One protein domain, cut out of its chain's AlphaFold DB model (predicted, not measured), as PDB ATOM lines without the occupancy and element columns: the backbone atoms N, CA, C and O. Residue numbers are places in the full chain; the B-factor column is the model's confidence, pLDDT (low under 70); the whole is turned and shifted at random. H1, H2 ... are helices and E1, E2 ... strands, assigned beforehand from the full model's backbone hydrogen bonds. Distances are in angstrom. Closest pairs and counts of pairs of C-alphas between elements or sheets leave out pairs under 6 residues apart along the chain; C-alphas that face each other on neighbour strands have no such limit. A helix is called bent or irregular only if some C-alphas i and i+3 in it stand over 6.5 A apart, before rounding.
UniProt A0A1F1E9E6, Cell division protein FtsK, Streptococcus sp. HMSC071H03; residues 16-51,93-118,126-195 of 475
ATOM      1  N   ILE A  16     113.466 -13.661  69.990       50.88
ATOM      2  CA  ILE A  16     113.949 -14.536  71.056       50.88
ATOM      3  C   ILE A  16     114.750 -13.683  72.033       50.88
ATOM      4  O   ILE A  16     115.787 -13.164  71.622       50.88
ATOM      5  N   ASN A  17     114.263 -13.594  73.279       53.44
ATOM      6  CA  ASN A  17     114.813 -12.838  74.409       53.44
ATOM      7  C   ASN A  17     116.257 -12.381  74.140       53.44
ATOM      8  O   ASN A  17     117.176 -13.213  74.167       53.44
ATOM      9  N   GLU A  18     116.420 -11.108  73.760       59.16
ATOM     10  CA  GLU A  18     117.647 -10.581  73.142       59.16
ATOM     11  C   GLU A  18     118.884 -10.922  73.991       59.16
ATOM     12  O   GLU A  18     119.906 -11.372  73.463       59.16
ATOM     13  N   ARG A  19     118.727 -10.889  75.322       64.12
ATOM     14  CA  ARG A  19     119.772 -11.188  76.309       64.12
ATOM     15  C   ARG A  19     120.147 -12.660  76.477       64.12
ATOM     16  O   ARG A  19     121.135 -12.952  77.146       64.12
ATOM     17  N   LYS A  20     119.400 -13.619  75.916       78.56
ATOM     18  CA  LYS A  20     119.743 -15.043  76.067       78.56
ATOM     19  C   LYS A  20     121.015 -15.359  75.284       78.56
ATOM     20  O   LYS A  20     120.982 -15.445  74.051       78.56
ATOM     21  N   VAL A  21     122.093 -15.603  76.021       82.12
ATOM     22  CA  VAL A  21     123.405 -15.978  75.494       82.12
ATOM     23  C   VAL A  21     123.302 -17.195  74.579       82.12
ATOM     24  O   VAL A  21     122.659 -18.195  74.902       82.12
ATOM     25  N   THR A  22     123.913 -17.092  73.401       85.06
ATOM     26  CA  THR A  22     123.945 -18.160  72.402       85.06
ATOM     27  C   THR A  22     125.373 -18.596  72.148       85.06
ATOM     28  O   THR A  22     126.225 -17.786  71.791       85.06
ATOM     29  N   TYR A  23     125.608 -19.898  72.279       86.56
ATOM     30  CA  TYR A  23     126.904 -20.512  72.029       86.56
ATOM     31  C   TYR A  23     126.930 -21.152  70.646       86.56
ATOM     32  O   TYR A  23     126.026 -21.899  70.269       86.56
ATOM     33  N   ILE A  24     127.988 -20.887  69.887       83.56
ATOM     34  CA  ILE A  24     128.224 -21.519  68.592       83.56
ATOM     35  C   ILE A  24     129.557 -22.238  68.662       83.56
ATOM     36  O   ILE A  24     130.599 -21.608  68.809       83.56
ATOM     37  N   LYS A  25     129.528 -23.558  68.489       79.12
ATOM     38  CA  LYS A  25     130.727 -24.351  68.229       79.12
ATOM     39  C   LYS A  25     130.809 -24.627  66.732       79.12
ATOM     40  O   LYS A  25     129.912 -25.256  66.169       79.12
ATOM     41  N   VAL A  26     131.861 -24.150  66.077       71.88
ATOM     42  CA  VAL A  26     132.113 -24.433  64.661       71.88
ATOM     43  C   VAL A  26     133.144 -25.554  64.580       71.88
ATOM     44  O   VAL A  26     134.295 -25.366  64.958       71.88
ATOM     45  N   THR A  27     132.699 -26.737  64.147       66.31
ATOM     46  CA  THR A  27     133.539 -27.944  63.985       66.31
ATOM     47  C   THR A  27     133.512 -28.520  62.572       66.31
ATOM     48  O   THR A  27     134.388 -29.298  62.217       66.31
ATOM     49  N   LYS A  28     132.492 -28.175  61.776       65.38
ATOM     50  CA  LYS A  28     132.253 -28.710  60.430       65.38
ATOM     51  C   LYS A  28     132.138 -27.574  59.427       65.38
ATOM     52  O   LYS A  28     131.526 -26.549  59.734       65.38
ATOM     53  N   THR A  29     132.635 -27.808  58.218       65.94
ATOM     54  CA  THR A  29     132.545 -26.849  57.108       65.94
ATOM     55  C   THR A  29     131.116 -26.732  56.560       65.94
ATOM     56  O   THR A  29     130.282 -27.628  56.734       65.94
ATOM     57  N   LYS A  30     130.816 -25.651  55.831       66.56
ATOM     58  CA  LYS A  30     129.542 -25.417  55.127       66.56
ATOM     59  C   LYS A  30     129.157 -26.591  54.241       66.56
ATOM     60  O   LYS A  30     128.000 -27.004  54.246       66.56
ATOM     61  N   THR A  31     130.125 -27.168  53.532       65.81
ATOM     62  CA  THR A  31     129.921 -28.330  52.661       65.81
ATOM     63  C   THR A  31     129.505 -29.564  53.458       65.81
ATOM     64  O   THR A  31     128.538 -30.226  53.090       65.81
ATOM     65  N   GLN A  32     130.169 -29.849  54.583       69.12
ATOM     66  CA  GLN A  32     129.801 -30.967  55.461       69.12
ATOM     67  C   GLN A  32     128.417 -30.766  56.096       69.12
ATOM     68  O   GLN A  32     127.614 -31.696  56.119       69.12
ATOM     69  N   ARG A  33     128.101 -29.546  56.553       71.19
ATOM     70  CA  ARG A  33     126.780 -29.208  57.113       71.19
ATOM     71  C   ARG A  33     125.665 -29.337  56.074       71.19
ATOM     72  O   ARG A  33     124.622 -29.902  56.383       71.19
ATOM     73  N   ARG A  34     125.899 -28.880  54.838       71.31
ATOM     74  CA  ARG A  34     124.961 -29.050  53.715       71.31
ATOM     75  C   ARG A  34     124.737 -30.520  53.379       71.31
ATOM     76  O   ARG A  34     123.590 -30.924  53.266       71.31
ATOM     77  N   LYS A  35     125.801 -31.325  53.274       73.12
ATOM     78  CA  LYS A  35     125.680 -32.772  53.024       73.12
ATOM     79  C   LYS A  35     124.869 -33.473  54.116       73.12
ATOM     80  O   LYS A  35     123.983 -34.254  53.800       73.12
ATOM     81  N   GLN A  36     125.133 -33.161  55.386       75.56
ATOM     82  CA  GLN A  36     124.391 -33.744  56.506       75.56
ATOM     83  C   GLN A  36     122.916 -33.319  56.506       75.56
ATOM     84  O   GLN A  36     122.046 -34.151  56.739       75.56
ATOM     85  N   MET A  37     122.624 -32.050  56.207       75.50
ATOM     86  CA  MET A  37     121.249 -31.568  56.061       75.50
ATOM     87  C   MET A  37     120.529 -32.286  54.913       75.50
ATOM     88  O   MET A  37     119.443 -32.805  55.123       75.50
ATOM     89  N   LEU A  38     121.149 -32.377  53.730       76.44
ATOM     90  CA  LEU A  38     120.585 -33.086  52.576       76.44
ATOM     91  C   LEU A  38     120.313 -34.563  52.881       76.44
ATOM     92  O   LEU A  38     119.283 -35.083  52.471       76.44
ATOM     93  N   LEU A  39     121.199 -35.221  53.634       80.38
ATOM     94  CA  LEU A  39     120.996 -36.599  54.078       80.38
ATOM     95  C   LEU A  39     119.766 -36.729  54.989       80.38
ATOM     96  O   LEU A  39     118.946 -37.613  54.773       80.38
ATOM     97  N   ILE A  40     119.618 -35.844  55.981       80.38
ATOM     98  CA  ILE A  40     118.455 -35.844  56.886       80.38
ATOM     99  C   ILE A  40     117.162 -35.609  56.097       80.38
ATOM    100  O   ILE A  40     116.191 -36.331  56.295       80.38
ATOM    101  N   LEU A  41     117.169 -34.646  55.171       74.81
ATOM    102  CA  LEU A  41     116.021 -34.350  54.310       74.81
ATOM    103  C   LEU A  41     115.645 -35.545  53.425       74.81
ATOM    104  O   LEU A  41     114.469 -35.868  53.303       74.81
ATOM    105  N   ALA A  42     116.632 -36.238  52.853       78.06
ATOM    106  CA  ALA A  42     116.386 -37.440  52.062       78.06
ATOM    107  C   ALA A  42     115.749 -38.560  52.902       78.06
ATOM    108  O   ALA A  42     114.825 -39.222  52.437       78.06
ATOM    109  N   ILE A  43     116.201 -38.749  54.147       83.75
ATOM    110  CA  ILE A  43     115.641 -39.754  55.063       83.75
ATOM    111  C   ILE A  43     114.183 -39.432  55.414       83.75
ATOM    112  O   ILE A  43     113.339 -40.327  55.371       83.75
ATOM    113  N   LEU A  44     113.874 -38.173  55.742       78.12
ATOM    114  CA  LEU A  44     112.507 -37.759  56.077       78.12
ATOM    115  C   LEU A  44     111.556 -37.933  54.888       78.12
ATOM    116  O   LEU A  44     110.487 -38.523  55.043       78.12
ATOM    117  N   PHE A  45     111.994 -37.534  53.693       76.50
ATOM    118  CA  PHE A  45     111.222 -37.702  52.465       76.50
ATOM    119  C   PHE A  45     110.910 -39.179  52.169       76.50
ATOM    120  O   PHE A  45     109.764 -39.533  51.890       76.50
ATOM    121  N   ILE A  46     111.904 -40.069  52.295       81.56
ATOM    122  CA  ILE A  46     111.705 -41.517  52.119       81.56
ATOM    123  C   ILE A  46     110.714 -42.061  53.160       81.56
ATOM    124  O   ILE A  46     109.831 -42.838  52.803       81.56
ATOM    125  N   SER A  47     110.820 -41.629  54.420       80.56
ATOM    126  CA  SER A  47     109.917 -42.038  55.508       80.56
ATOM    127  C   SER A  47     108.452 -41.658  55.245       80.56
ATOM    128  O   SER A  47     107.533 -42.420  55.540       80.56
ATOM    129  N   GLN A  48     108.206 -40.491  54.644       75.00
ATOM    130  CA  GLN A  48     106.844 -40.087  54.288       75.00
ATOM    131  C   GLN A  48     106.264 -40.922  53.147       75.00
ATOM    132  O   GLN A  48     105.098 -41.316  53.206       75.00
ATOM    133  N   ILE A  49     107.075 -41.232  52.131       75.56
ATOM    134  CA  ILE A  49     106.657 -42.099  51.022       75.56
ATOM    135  C   ILE A  49     106.309 -43.496  51.540       75.56
ATOM    136  O   ILE A  49     105.272 -44.048  51.168       75.56
ATOM    137  N   THR A  50     107.140 -44.067  52.418       79.62
ATOM    138  CA  THR A  50     106.873 -45.393  52.988       79.62
ATOM    139  C   THR A  50     105.614 -45.389  53.850       79.62
ATOM    140  O   THR A  50     104.795 -46.294  53.709       79.62
ATOM    141  N   LEU A  51     105.391 -44.357  54.671       79.19
ATOM    142  CA  LEU A  51     104.169 -44.220  55.469       79.19
ATOM    143  C   LEU A  51     102.911 -44.123  54.591       79.19
ATOM    144  O   LEU A  51     101.929 -44.822  54.845       79.19
ATOM    145  N   SER A  93     119.404 -18.370  57.247       82.50
ATOM    146  CA  SER A  93     120.163 -17.711  56.184       82.50
ATOM    147  C   SER A  93     120.623 -16.308  56.588       82.50
ATOM    148  O   SER A  93     120.213 -15.753  57.610       82.50
ATOM    149  N   LEU A  94     121.441 -15.690  55.730       80.56
ATOM    150  CA  LEU A  94     121.817 -14.275  55.837       80.56
ATOM    151  C   LEU A  94     120.611 -13.325  55.714       80.56
ATOM    152  O   LEU A  94     120.681 -12.188  56.170       80.56
ATOM    153  N   TYR A  95     119.501 -13.800  55.142       80.75
ATOM    154  CA  TYR A  95     118.256 -13.047  54.966       80.75
ATOM    155  C   TYR A  95     117.261 -13.265  56.107       80.75
ATOM    156  O   TYR A  95     116.111 -12.841  56.000       80.75
ATOM    157  N   SER A  96     117.679 -13.941  57.183       82.31
ATOM    158  CA  SER A  96     116.817 -14.170  58.336       82.31
ATOM    159  C   SER A  96     116.257 -12.843  58.858       82.31
ATOM    160  O   SER A  96     117.037 -11.919  59.118       82.31
ATOM    161  N   PRO A  97     114.927 -12.729  59.049       79.44
ATOM    162  CA  PRO A  97     114.336 -11.546  59.666       79.44
ATOM    163  C   PRO A  97     114.722 -11.433  61.147       79.44
ATOM    164  O   PRO A  97     114.633 -10.349  61.721       79.44
ATOM    165  N   ILE A  98     115.184 -12.535  61.755       83.25
ATOM    166  CA  ILE A  98     115.627 -12.600  63.145       83.25
ATOM    167  C   ILE A  98     117.132 -12.345  63.203       83.25
ATOM    168  O   ILE A  98     117.954 -13.195  62.849       83.25
ATOM    169  N   GLU A  99     117.497 -11.174  63.717       85.62
ATOM    170  CA  GLU A  99     118.883 -10.705  63.793       85.62
ATOM    171  C   GLU A  99     119.799 -11.694  64.520       85.62
ATOM    172  O   GLU A  99     120.896 -11.998  64.052       85.62
ATOM    173  N   LYS A 100     119.304 -12.304  65.599       85.75
ATOM    174  CA  LYS A 100     120.018 -13.339  66.347       85.75
ATOM    175  C   LYS A 100     120.481 -14.498  65.459       85.75
ATOM    176  O   LYS A 100     121.620 -14.946  65.581       85.75
ATOM    177  N   TRP A 101     119.638 -15.002  64.563       85.44
ATOM    178  CA  TRP A 101     119.995 -16.115  63.674       85.44
ATOM    179  C   TRP A 101     120.859 -15.670  62.498       85.44
ATOM    180  O   TRP A 101     121.769 -16.397  62.086       85.44
ATOM    181  N   ARG A 102     120.647 -14.443  62.021       88.75
ATOM    182  CA  ARG A 102     121.513 -13.808  61.028       88.75
ATOM    183  C   ARG A 102     122.953 -13.692  61.535       88.75
ATOM    184  O   ARG A 102     123.865 -14.174  60.866       88.75
ATOM    185  N   VAL A 103     123.154 -13.171  62.751       90.56
ATOM    186  CA  VAL A 103     124.471 -13.094  63.413       90.56
ATOM    187  C   VAL A 103     125.081 -14.487  63.579       90.56
ATOM    188  O   VAL A 103     126.255 -14.675  63.271       90.56
ATOM    189  N   SER A 104     124.290 -15.499  63.965       89.38
ATOM    190  CA  SER A 104     124.783 -16.886  64.041       89.38
ATOM    191  C   SER A 104     125.375 -17.371  62.721       89.38
ATOM    192  O   SER A 104     126.423 -18.020  62.692       89.38
ATOM    193  N   THR A 105     124.683 -17.071  61.625       87.88
ATOM    194  CA  THR A 105     125.074 -17.478  60.275       87.88
ATOM    195  C   THR A 105     126.334 -16.746  59.829       87.88
ATOM    196  O   THR A 105     127.253 -17.389  59.322       87.88
ATOM    197  N   LEU A 106     126.417 -15.441  60.098       91.44
ATOM    198  CA  LEU A 106     127.600 -14.628  59.820       91.44
ATOM    199  C   LEU A 106     128.829 -15.133  60.589       91.44
ATOM    200  O   LEU A 106     129.866 -15.380  59.986       91.44
ATOM    201  N   LEU A 107     128.715 -15.383  61.896       91.00
ATOM    202  CA  LEU A 107     129.828 -15.895  62.708       91.00
ATOM    203  C   LEU A 107     130.334 -17.261  62.226       91.00
ATOM    204  O   LEU A 107     131.537 -17.524  62.207       91.00
ATOM    205  N   LYS A 108     129.414 -18.133  61.799       86.12
ATOM    206  CA  LYS A 108     129.754 -19.430  61.200       86.12
ATOM    207  C   LYS A 108     130.486 -19.279  59.869       86.12
ATOM    208  O   LYS A 108     131.360 -20.098  59.615       86.12
ATOM    209  N   GLY A 109     130.108 -18.308  59.038       84.62
ATOM    210  CA  GLY A 109     130.751 -18.046  57.749       84.62
ATOM    211  C   GLY A 109     132.124 -17.389  57.903       84.62
ATOM    212  O   GLY A 109     133.086 -17.839  57.290       84.62
ATOM    213  N   PHE A 110     132.251 -16.417  58.809       87.69
ATOM    214  CA  PHE A 110     133.522 -15.749  59.103       87.69
ATOM    215  C   PHE A 110     134.611 -16.736  59.541       87.69
ATOM    216  O   PHE A 110     135.733 -16.690  59.037       87.69
ATOM    217  N   ALA A 111     134.254 -17.653  60.448       80.50
ATOM    218  CA  ALA A 111     135.141 -18.701  60.950       80.50
ATOM    219  C   ALA A 111     135.675 -19.636  59.847       80.50
ATOM    220  O   ALA A 111     136.730 -20.242  60.023       80.50
ATOM    221  N   GLU A 112     134.947 -19.772  58.737       74.25
ATOM    222  CA  GLU A 112     135.329 -20.606  57.597       74.25
ATOM    223  C   GLU A 112     136.150 -19.841  56.557       74.25
ATOM    224  O   GLU A 112     137.098 -20.401  56.021       74.25
ATOM    225  N   GLU A 113     135.793 -18.587  56.258       72.88
ATOM    226  CA  GLU A 113     136.468 -17.788  55.222       72.88
ATOM    227  C   GLU A 113     137.848 -17.281  55.644       72.88
ATOM    228  O   GLU A 113     138.714 -17.110  54.794       72.88
ATOM    229  N   ASN A 114     138.067 -17.054  56.941       69.62
ATOM    230  CA  ASN A 114     139.328 -16.500  57.445       69.62
ATOM    231  C   ASN A 114     140.308 -17.576  57.944       69.62
ATOM    232  O   ASN A 114     141.235 -17.249  58.677       69.62
ATOM    233  N   ASP A 115     140.086 -18.856  57.603       62.69
ATOM    234  CA  ASP A 115     140.953 -20.000  57.959       62.69
ATOM    235  C   ASP A 115     141.369 -20.054  59.450       62.69
ATOM    236  O   ASP A 115     142.371 -20.666  59.827       62.69
ATOM    237  N   ILE A 116     140.556 -19.473  60.343       62.06
ATOM    238  CA  ILE A 116     140.752 -19.559  61.801       62.06
ATOM    239  C   ILE A 116     140.670 -21.038  62.241       62.06
ATOM    240  O   ILE A 116     141.266 -21.446  63.236       62.06
ATOM    241  N   LEU A 117     139.973 -21.866  61.459       54.81
ATOM    242  CA  LEU A 117     140.027 -23.324  61.497       54.81
ATOM    243  C   LEU A 117     141.219 -23.812  60.650       54.81
ATOM    244  O   LEU A 117     141.026 -24.217  59.503       54.81
ATOM    245  N   ARG A 118     142.457 -23.785  61.164       52.59
ATOM    246  CA  ARG A 118     143.591 -24.351  60.407       52.59
ATOM    247  C   ARG A 118     143.329 -25.832  60.097       52.59
ATOM    248  O   ARG A 118     143.149 -26.643  61.003       52.59
ATOM    249  N   SER A 126     143.116 -33.628  66.527       45.66
ATOM    250  CA  SER A 126     142.089 -32.743  67.102       45.66
ATOM    251  C   SER A 126     141.471 -31.692  66.160       45.66
ATOM    252  O   SER A 126     142.093 -30.675  65.851       45.66
ATOM    253  N   THR A 127     140.188 -31.845  65.802       47.50
ATOM    254  CA  THR A 127     139.403 -30.753  65.192       47.50
ATOM    255  C   THR A 127     139.484 -29.502  66.067       47.50
ATOM    256  O   THR A 127     138.846 -29.447  67.123       47.50
ATOM    257  N   GLN A 128     140.240 -28.491  65.632       56.72
ATOM    258  CA  GLN A 128     140.226 -27.180  66.272       56.72
ATOM    259  C   GLN A 128     138.807 -26.633  66.153       56.72
ATOM    260  O   GLN A 128     138.295 -26.421  65.057       56.72
ATOM    261  N   SER A 129     138.126 -26.479  67.286       64.94
ATOM    262  CA  SER A 129     136.776 -25.934  67.314       64.94
ATOM    263  C   SER A 129     136.826 -24.484  67.744       64.94
ATOM    264  O   SER A 129     137.288 -24.195  68.847       64.94
ATOM    265  N   ILE A 130     136.283 -23.593  66.923       76.25
ATOM    266  CA  ILE A 130     136.069 -22.209  67.336       76.25
ATOM    267  C   ILE A 130     134.775 -22.146  68.131       76.25
ATOM    268  O   ILE A 130     133.750 -22.703  67.720       76.25
ATOM    269  N   ARG A 131     134.823 -21.458  69.270       85.88
ATOM    270  CA  ARG A 131     133.651 -21.204  70.096       85.88
ATOM    271  C   ARG A 131     133.347 -19.715  70.092       85.88
ATOM    272  O   ARG A 131     134.179 -18.907  70.492       85.88
ATOM    273  N   TRP A 132     132.136 -19.387  69.672       90.31
ATOM    274  CA  TRP A 132     131.558 -18.062  69.815       90.31
ATOM    275  C   TRP A 132     130.509 -18.071  70.911       90.31
ATOM    276  O   TRP A 132     129.800 -19.059  71.109       90.31
ATOM    277  N   GLU A 133     130.379 -16.934  71.559       92.69
ATOM    278  CA  GLU A 133     129.285 -16.585  72.440       92.69
ATOM    279  C   GLU A 133     128.749 -15.233  71.983       92.69
ATOM    280  O   GLU A 133     129.533 -14.332  71.700       92.69
ATOM    281  N   TYR A 134     127.436 -15.088  71.850       93.75
ATOM    282  CA  TYR A 134     126.858 -13.794  71.507       93.75
ATOM    283  C   TYR A 134     125.444 -13.612  72.055       93.75
ATOM    284  O   TYR A 134     124.713 -14.580  72.286       93.75
ATOM    285  N   TYR A 135     125.065 -12.354  72.245       91.12
ATOM    286  CA  TYR A 135     123.724 -11.927  72.634       91.12
ATOM    287  C   TYR A 135     123.460 -10.505  72.130       91.12
ATOM    288  O   TYR A 135     124.380  -9.807  71.701       91.12
ATOM    289  N   LEU A 136     122.193 -10.102  72.141       88.81
ATOM    290  CA  LEU A 136     121.770  -8.758  71.775       88.81
ATOM    291  C   LEU A 136     121.293  -8.046  73.046       88.81
ATOM    292  O   LEU A 136     120.617  -8.640  73.880       88.81
ATOM    293  N   ASP A 137     121.669  -6.790  73.234       84.31
ATOM    294  CA  ASP A 137     121.120  -5.973  74.316       84.31
ATOM    295  C   ASP A 137     121.191  -4.500  73.935       84.31
ATOM    296  O   ASP A 137     122.192  -4.041  73.386       84.31
ATOM    297  N   SER A 138     120.136  -3.745  74.239       76.88
ATOM    298  CA  SER A 138     120.103  -2.289  74.042       76.88
ATOM    299  C   SER A 138     120.507  -1.846  72.622       76.88
ATOM    300  O   SER A 138     121.213  -0.856  72.450       76.88
ATOM    301  N   GLY A 139     120.099  -2.587  71.585       82.31
ATOM    302  CA  GLY A 139     120.452  -2.287  70.189       82.31
ATOM    303  C   GLY A 139     121.930  -2.510  69.830       82.31
ATOM    304  O   GLY A 139     122.397  -1.986  68.816       82.31
ATOM    305  N   MET A 140     122.662  -3.258  70.659       90.56
ATOM    306  CA  MET A 140     124.038  -3.698  70.426       90.56
ATOM    307  C   MET A 140     124.113  -5.219  70.337       90.56
ATOM    308  O   MET A 140     123.305  -5.939  70.926       90.56
ATOM    309  N   ILE A 141     125.121  -5.702  69.619       93.62
ATOM    310  CA  ILE A 141     125.419  -7.120  69.443       93.62
ATOM    311  C   ILE A 141     126.751  -7.395  70.132       93.62
ATOM    312  O   ILE A 141     127.801  -6.930  69.686       93.62
ATOM    313  N   PHE A 142     126.700  -8.162  71.213       93.81
ATOM    314  CA  PHE A 142     127.864  -8.555  71.995       93.81
ATOM    315  C   PHE A 142     128.358  -9.895  71.488       93.81
ATOM    316  O   PHE A 142     127.589 -10.851  71.441       93.81
ATOM    317  N   ILE A 143     129.626  -9.970  71.103       94.94
ATOM    318  CA  ILE A 143     130.243 -11.156  70.515       94.94
ATOM    319  C   ILE A 143     131.537 -11.439  71.263       94.94
ATOM    320  O   ILE A 143     132.408 -10.584  71.368       94.94
ATOM    321  N   LYS A 144     131.696 -12.662  71.750       93.12
ATOM    322  CA  LYS A 144     132.920 -13.160  72.360       93.12
ATOM    323  C   LYS A 144     133.422 -14.359  71.572       93.12
ATOM    324  O   LYS A 144     132.727 -15.362  71.415       93.12
ATOM    325  N   LEU A 145     134.645 -14.246  71.084       90.62
ATOM    326  CA  LEU A 145     135.410 -15.329  70.494       90.62
ATOM    327  C   LEU A 145     136.293 -15.945  71.573       90.62
ATOM    328  O   LEU A 145     137.112 -15.240  72.155       90.62
ATOM    329  N   PHE A 146     136.173 -17.247  71.808       86.19
ATOM    330  CA  PHE A 146     137.147 -17.989  72.605       86.19
ATOM    331  C   PHE A 146     138.249 -18.510  71.687       86.19
ATOM    332  O   PHE A 146     137.983 -19.216  70.710       86.19
ATOM    333  N   GLN A 147     139.483 -18.153  72.012       73.62
ATOM    334  CA  GLN A 147     140.682 -18.536  71.289       73.62
ATOM    335  C   GLN A 147     141.246 -19.822  71.897       73.62
ATOM    336  O   GLN A 147     141.380 -19.941  73.112       73.62
ATOM    337  N   GLY A 148     141.554 -20.810  71.055       64.69
ATOM    338  CA  GLY A 148     142.419 -21.929  71.446       64.69
ATOM    339  C   GLY A 148     143.891 -21.557  71.256       64.69
ATOM    340  O   GLY A 148     144.183 -20.545  70.620       64.69
ATOM    341  N   GLY A 149     144.823 -22.403  71.709       57.97
ATOM    342  CA  GLY A 149     146.282 -22.182  71.616       57.97
ATOM    343  C   GLY A 149     146.875 -22.048  70.199       57.97
ATOM    344  O   GLY A 149     148.090 -22.061  70.037       57.97
ATOM    345  N   HIS A 150     146.038 -21.930  69.167       60.84
ATOM    346  CA  HIS A 150     146.419 -21.807  67.762       60.84
ATOM    347  C   HIS A 150     146.177 -20.407  67.172       60.84
ATOM    348  O   HIS A 150     146.640 -20.140  66.063       60.84
ATOM    349  N   VAL A 151     145.475 -19.508  67.879       64.88
ATOM    350  CA  VAL A 151     145.303 -18.108  67.456       64.88
ATOM    351  C   VAL A 151     146.397 -17.269  68.108       64.88
ATOM    352  O   VAL A 151     146.459 -17.169  69.330       64.88
ATOM    353  N   SER A 152     147.287 -16.695  67.298       63.34
ATOM    354  CA  SER A 152     148.350 -15.824  67.808       63.34
ATOM    355  C   SER A 152     147.781 -14.494  68.312       63.34
ATOM    356  O   SER A 152     146.769 -14.020  67.794       63.34
ATOM    357  N   LYS A 153     148.465 -13.846  69.263       64.75
ATOM    358  CA  LYS A 153     148.053 -12.536  69.798       64.75
ATOM    359  C   LYS A 153     147.962 -11.445  68.721       64.75
ATOM    360  O   LYS A 153     147.025 -10.660  68.750       64.75
ATOM    361  N   ALA A 154     148.880 -11.437  67.751       60.47
ATOM    362  CA  ALA A 154     148.838 -10.499  66.622       60.47
ATOM    363  C   ALA A 154     147.573 -10.699  65.769       60.47
ATOM    364  O   ALA A 154     146.902  -9.740  65.407       60.47
ATOM    365  N   SER A 155     147.169 -11.954  65.546       72.94
ATOM    366  CA  SER A 155     145.906 -12.264  64.867       72.94
ATOM    367  C   SER A 155     144.685 -11.812  65.677       72.94
ATOM    368  O   SER A 155     143.674 -11.438  65.094       72.94
ATOM    369  N   SER A 156     144.756 -11.814  67.014       78.44
ATOM    370  CA  SER A 156     143.664 -11.359  67.888       78.44
ATOM    371  C   SER A 156     143.300  -9.888  67.689       78.44
ATOM    372  O   SER A 156     142.125  -9.542  67.798       78.44
ATOM    373  N   GLU A 157     144.286  -9.041  67.391       83.94
ATOM    374  CA  GLU A 157     144.104  -7.598  67.176       83.94
ATOM    375  C   GLU A 157     143.433  -7.283  65.832       83.94
ATOM    376  O   GLU A 157     142.706  -6.297  65.708       83.94
ATOM    377  N   GLU A 158     143.594  -8.160  64.841       86.69
ATOM    378  CA  GLU A 158     143.008  -7.994  63.507       86.69
ATOM    379  C   GLU A 158     141.550  -8.480  63.432       86.69
ATOM    380  O   GLU A 158     140.753  -7.947  62.653       86.69
ATOM    381  N   ILE A 159     141.173  -9.461  64.265       89.50
ATOM    382  CA  ILE A 159     139.848 -10.108  64.242       89.50
ATOM    383  C   ILE A 159     138.677  -9.117  64.314       89.50
ATOM    384  O   ILE A 159     137.763  -9.271  63.502       89.50
ATOM    385  N   PRO A 160     138.644  -8.111  65.213       93.00
ATOM    386  CA  PRO A 160     137.520  -7.178  65.290       93.00
ATOM    387  C   PRO A 160     137.252  -6.445  63.970       93.00
ATOM    388  O   PRO A 160     136.107  -6.378  63.517       93.00
ATOM    389  N   ASN A 161     138.305  -5.945  63.319       92.62
ATOM    390  CA  ASN A 161     138.199  -5.204  62.060       92.62
ATOM    391  C   ASN A 161     137.929  -6.126  60.865       92.62
ATOM    392  O   ASN A 161     137.161  -5.770  59.965       92.62
ATOM    393  N   ALA A 162     138.504  -7.331  60.863       91.75
ATOM    394  CA  ALA A 162     138.203  -8.352  59.866       91.75
ATOM    395  C   ALA A 162     136.730  -8.785  59.944       91.75
ATOM    396  O   ALA A 162     136.047  -8.860  58.921       91.75
ATOM    397  N   LEU A 163     136.210  -8.997  61.158       93.75
ATOM    398  CA  LEU A 163     134.814  -9.361  61.391       93.75
ATOM    399  C   LEU A 163     133.863  -8.230  60.987       93.75
ATOM    400  O   LEU A 163     132.859  -8.491  60.326       93.75
ATOM    401  N   LEU A 164     134.206  -6.977  61.316       94.62
ATOM    402  CA  LEU A 164     133.469  -5.798  60.859       94.62
ATOM    403  C   LEU A 164     133.368  -5.766  59.328       94.62
ATOM    404  O   LEU A 164     132.274  -5.667  58.771       94.62
ATOM    405  N   SER A 165     134.512  -5.886  58.652       93.19
ATOM    406  CA  SER A 165     134.603  -5.850  57.189       93.19
ATOM    407  C   SER A 165     133.796  -6.982  56.552       93.19
ATOM    408  O   SER A 165     133.077  -6.768  55.575       93.19
ATOM    409  N   TYR A 166     133.857  -8.175  57.146       93.38
ATOM    410  CA  TYR A 166     133.074  -9.329  56.725       93.38
ATOM    411  C   TYR A 166     131.564  -9.091  56.872       93.38
ATOM    412  O   TYR A 166     130.814  -9.323  55.926       93.38
ATOM    413  N   PHE A 167     131.104  -8.573  58.015       94.38
ATOM    414  CA  PHE A 167     129.685  -8.271  58.226       94.38
ATOM    415  C   PHE A 167     129.160  -7.253  57.213       94.38
ATOM    416  O   PHE A 167     128.098  -7.478  56.628       94.38
ATOM    417  N   ILE A 168     129.909  -6.178  56.949       93.50
ATOM    418  CA  ILE A 168     129.540  -5.168  55.947       93.50
ATOM    419  C   ILE A 168     129.444  -5.806  54.555       93.50
ATOM    420  O   ILE A 168     128.444  -5.616  53.864       93.50
ATOM    421  N   LYS A 169     130.445  -6.602  54.159       93.38
ATOM    422  CA  LYS A 169     130.482  -7.287  52.858       93.38
ATOM    423  C   LYS A 169     129.283  -8.223  52.663       93.38
ATOM    424  O   LYS A 169     128.602  -8.132  51.642       93.38
ATOM    425  N   GLU A 170     129.022  -9.108  53.626       90.88
ATOM    426  CA  GLU A 170     128.007 -10.160  53.488       90.88
ATOM    427  C   GLU A 170     126.575  -9.640  53.630       90.88
ATOM    428  O   GLU A 170     125.663 -10.134  52.966       90.88
ATOM    429  N   THR A 171     126.356  -8.639  54.484       89.75
ATOM    430  CA  THR A 171     125.008  -8.093  54.710       89.75
ATOM    431  C   THR A 171     124.670  -6.926  53.790       89.75
ATOM    432  O   THR A 171     123.491  -6.678  53.548       89.75
ATOM    433  N   ARG A 172     125.680  -6.207  53.278       89.19
ATOM    434  CA  ARG A 172     125.527  -4.903  52.607       89.19
ATOM    435  C   ARG A 172     124.794  -3.866  53.471       89.19
ATOM    436  O   ARG A 172     124.180  -2.939  52.947       89.19
ATOM    437  N   GLU A 173     124.844  -4.030  54.791       88.81
ATOM    438  CA  GLU A 173     124.290  -3.102  55.776       88.81
ATOM    439  C   GLU A 173     125.411  -2.316  56.465       88.81
ATOM    440  O   GLU A 173     126.582  -2.697  56.437       88.81
ATOM    441  N   SER A 174     125.051  -1.208  57.112       89.62
ATOM    442  CA  SER A 174     125.975  -0.482  57.979       89.62
ATOM    443  C   SER A 174     126.198  -1.248  59.282       89.62
ATOM    444  O   SER A 174     125.237  -1.641  59.952       89.62
ATOM    445  N   TRP A 175     127.468  -1.411  59.640       93.44
ATOM    446  CA  TRP A 175     127.925  -1.963  60.909       93.44
ATOM    447  C   TRP A 175     128.982  -1.038  61.500       93.44
ATOM    448  O   TRP A 175     129.779  -0.452  60.768       93.44
ATOM    449  N   PHE A 176     128.991  -0.928  62.821       91.75
ATOM    450  CA  PHE A 176     129.945  -0.129  63.576       91.75
ATOM    451  C   PHE A 176     130.536  -1.001  64.674       91.75
ATOM    452  O   PHE A 176     129.787  -1.640  65.411       91.75
ATOM    453  N   LEU A 177     131.864  -1.041  64.768       91.50
ATOM    454  CA  LEU A 177     132.560  -1.626  65.909       91.50
ATOM    455  C   LEU A 177     132.591  -0.575  67.023       91.50
ATOM    456  O   LEU A 177     133.284   0.431  66.907       91.50
ATOM    457  N   GLU A 178     131.799  -0.790  68.068       89.25
ATOM    458  CA  GLU A 178     131.631   0.148  69.186       89.25
ATOM    459  C   GLU A 178     132.778   0.026  70.193       89.25
ATOM    460  O   GLU A 178     133.299   1.024  70.677       89.25
ATOM    461  N   GLN A 179     133.184  -1.209  70.494       89.62
ATOM    462  CA  GLN A 179     134.345  -1.509  71.326       89.62
ATOM    463  C   GLN A 179     134.838  -2.935  71.065       89.62
ATOM    464  O   GLN A 179     134.088  -3.795  70.590       89.62
ATOM    465  N   TYR A 180     136.079  -3.210  71.451       91.56
ATOM    466  CA  TYR A 180     136.584  -4.567  71.607       91.56
ATOM    467  C   TYR A 180     137.563  -4.648  72.782       91.56
ATOM    468  O   TYR A 180     138.139  -3.645  73.199       91.56
ATOM    469  N   LEU A 181     137.731  -5.852  73.320       88.62
ATOM    470  CA  LEU A 181     138.659  -6.170  74.398       88.62
ATOM    471  C   LEU A 181     139.332  -7.504  74.089       88.62
ATOM    472  O   LEU A 181     138.657  -8.494  73.803       88.62
ATOM    473  N   ILE A 182     140.656  -7.534  74.195       88.00
ATOM    474  CA  ILE A 182     141.456  -8.748  74.047       88.00
ATOM    475  C   ILE A 182     141.884  -9.179  75.444       88.00
ATOM    476  O   ILE A 182     142.589  -8.448  76.136       88.00
ATOM    477  N   GLY A 183     141.411 -10.348  75.860       84.12
ATOM    478  CA  GLY A 183     141.816 -10.993  77.100       84.12
ATOM    479  C   GLY A 183     142.653 -12.234  76.824       84.12
ATOM    480  O   GLY A 183     142.889 -12.607  75.673       84.12
ATOM    481  N   ASP A 184     143.077 -12.901  77.891       82.19
ATOM    482  CA  ASP A 184     143.790 -14.165  77.764       82.19
ATOM    483  C   ASP A 184     142.848 -15.256  77.224       82.19
ATOM    484  O   ASP A 184     141.828 -15.588  77.833       82.19
ATOM    485  N   GLY A 185     143.138 -15.751  76.019       81.94
ATOM    486  CA  GLY A 185     142.325 -16.760  75.341       81.94
ATOM    487  C   GLY A 185     140.950 -16.284  74.843       81.94
ATOM    488  O   GLY A 185     140.107 -17.126  74.526       81.94
ATOM    489  N   PHE A 186     140.668 -14.976  74.753       87.69
ATOM    490  CA  PHE A 186     139.417 -14.495  74.149       87.69
ATOM    491  C   PHE A 186     139.488 -13.083  73.549       87.69
ATOM    492  O   PHE A 186     140.271 -12.238  73.969       87.69
ATOM    493  N   VAL A 187     138.567 -12.798  72.623       90.69
ATOM    494  CA  VAL A 187     138.299 -11.448  72.097       90.69
ATOM    495  C   VAL A 187     136.816 -11.140  72.263       90.69
ATOM    496  O   VAL A 187     135.974 -11.851  71.717       90.69
ATOM    497  N   LYS A 188     136.483 -10.095  73.022       92.81
ATOM    498  CA  LYS A 188     135.129  -9.531  73.107       92.81
ATOM    499  C   LYS A 188     135.011  -8.376  72.122       92.81
ATOM    500  O   LYS A 188     135.926  -7.573  72.006       92.81
ATOM    501  N   MET A 189     133.887  -8.281  71.433       94.38
ATOM    502  CA  MET A 189     133.577  -7.264  70.434       94.38
ATOM    503  C   MET A 189     132.124  -6.839  70.611       94.38
ATOM    504  O   MET A 189     131.260  -7.673  70.890       94.38
ATOM    505  N   VAL A 190     131.849  -5.554  70.428       93.62
ATOM    506  CA  VAL A 190     130.492  -5.011  70.457       93.62
ATOM    507  C   VAL A 190     130.230  -4.272  69.166       93.62
ATOM    508  O   VAL A 190     130.996  -3.389  68.784       93.62
ATOM    509  N   PHE A 191     129.139  -4.639  68.506       93.94
ATOM    510  CA  PHE A 191     128.724  -4.046  67.247       93.94
ATOM    511  C   PHE A 191     127.376  -3.349  67.366       93.94
ATOM    512  O   PHE A 191     126.541  -3.713  68.195       93.94
ATOM    513  N   SER A 192     127.136  -2.389  66.482       92.12
ATOM    514  CA  SER A 192     125.816  -1.805  66.266       92.12
ATOM    515  C   SER A 192     125.547  -1.577  64.778       92.12
ATOM    516  O   SER A 192     126.460  -1.577  63.950       92.12
ATOM    517  N   HIS A 193     124.281  -1.334  64.437       89.25
ATOM    518  CA  HIS A 193     123.864  -0.989  63.075       89.25
ATOM    519  C   HIS A 193     123.790   0.516  62.800       89.25
ATOM    520  O   HIS A 193     123.662   0.941  61.651       89.25
ATOM    521  N   LYS A 194     123.796   1.343  63.845       86.38
ATOM    522  CA  LYS A 194     123.647   2.797  63.739       86.38
ATOM    523  C   LYS A 194     124.453   3.444  64.848       86.38
ATOM    524  O   LYS A 194     124.306   2.987  65.980       86.38
ATOM    525  N   PRO A 195     125.183   4.537  64.579       82.25
ATOM    526  CA  PRO A 195     125.837   5.283  65.641       82.25
ATOM    527  C   PRO A 195     124.788   5.774  66.638       82.25
ATOM    528  O   PRO A 195     123.656   6.099  66.257       82.25
TER     529      PRO A 195
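This is residues 16 to 51, 93 to 118 and 126 to 195 of the 475 residues of the protein "Cell division protein FtsK" of Streptococcus sp. HMSC071H03 (UniProt A0A1F1E9E6). A twisted sheet of five strands has two helices, H2 and H3, packed over one face and no named helix over the other, and residues 31 to 51 of the long helix H1 stick out from this body as a free arm. The arm makes the length: the whole spans 55 by 36 by 26 A, the body without it 35 by 28 by 27 A. The printed part has 132 residues, with three named helices and five named strands in the order E1 H1 H2 E2 E3 H3 E4 E5, mixed in class. The sheet runs E1 E2 E3 E5 E4, antiparallel throughout. The whole is only just compact, close to loose, with a radius of gyration of the C-alphas of 16.7 A.

Start at E1, residues 22 to 26, an edge strand; its antiparallel neighbour is E2, residues 130 to 137, with N 24 and O 132 at 2.8 A. E2 and E3, residues 140 to 146, form a hairpin, with N 133 and O 144 at 2.8 A. Beside E3 find E5, residues 186 to 192, with N 143 and O 189 at 2.8 A. E5 forms a hairpin with the other edge strand, E4, residues 176 to 183; N 188 and O 181 are 2.8 A apart. H1, residues 30 to 51, is not on the sheet, and its O i to N i+4 pairs are each within hydrogen-bond range. H2, residues 99 to 113, with 10 of 11 such pairs, is over E1 and E2 at a height over the sheet of 9.1 A; its closest C-alphas to E1 are those of Lys 108 and Val 26, 6.5 A. H3, residues 153 to 171, with 12 of 15, is on the same face over E5 and E4, at a height over the sheet of 9.4 A; its closest C-alphas to E4 are those of Leu 164 and Leu 177, 6.6 A, and its closest to E5 are those of Pro 160 and Met 189, 6.5 A. H2 and H3 touch through residues 106 to 110 and 163 to 170, closest at the C-alphas of Phe 110 and Tyr 166, 6.9 A, at a steep tilt of 57 degrees, opposite ways. E3, H3 and E4 make a split strand-helix-strand unit, two strands running the same way with E5 between them, and its crossover is right-handed.

Find C-alpha 22 at (123.945, -18.160, 72.402), where E1 begins its 12.9 A. From C-alpha 30 at (129.542, -25.417, 55.127), H1 runs 31.6 A. H2 measures 20.8 A, E2 23.1 A and E3 19.5 A. H3 measures 27.9 A, has a kink of 36 degrees near residue 161 and is only just irregular, with C-alphas 157 and 160 at 6.9 A. E4 measures 21.0 A; E5 measures 20.2 A and ends at C-alpha 192, (125.816, -1.805, 66.266).

The C-alphas of Leu 51 and Ala 154 are the two farthest apart, 57.1 A. Residues 52 to 92 are cut out, with C-alphas 51 and 93 at 31.0 A across the gap; residues 119 to 125 are cut out too, with C-alphas 118 and 126 at 10.8 A. Of the links printed whole, none is long. The mean pLDDT of the printed part is 80.5; look for values under 70 at residues 16 to 19, 27 to 32, 114 to 118, 126 to 129 and 148 to 154.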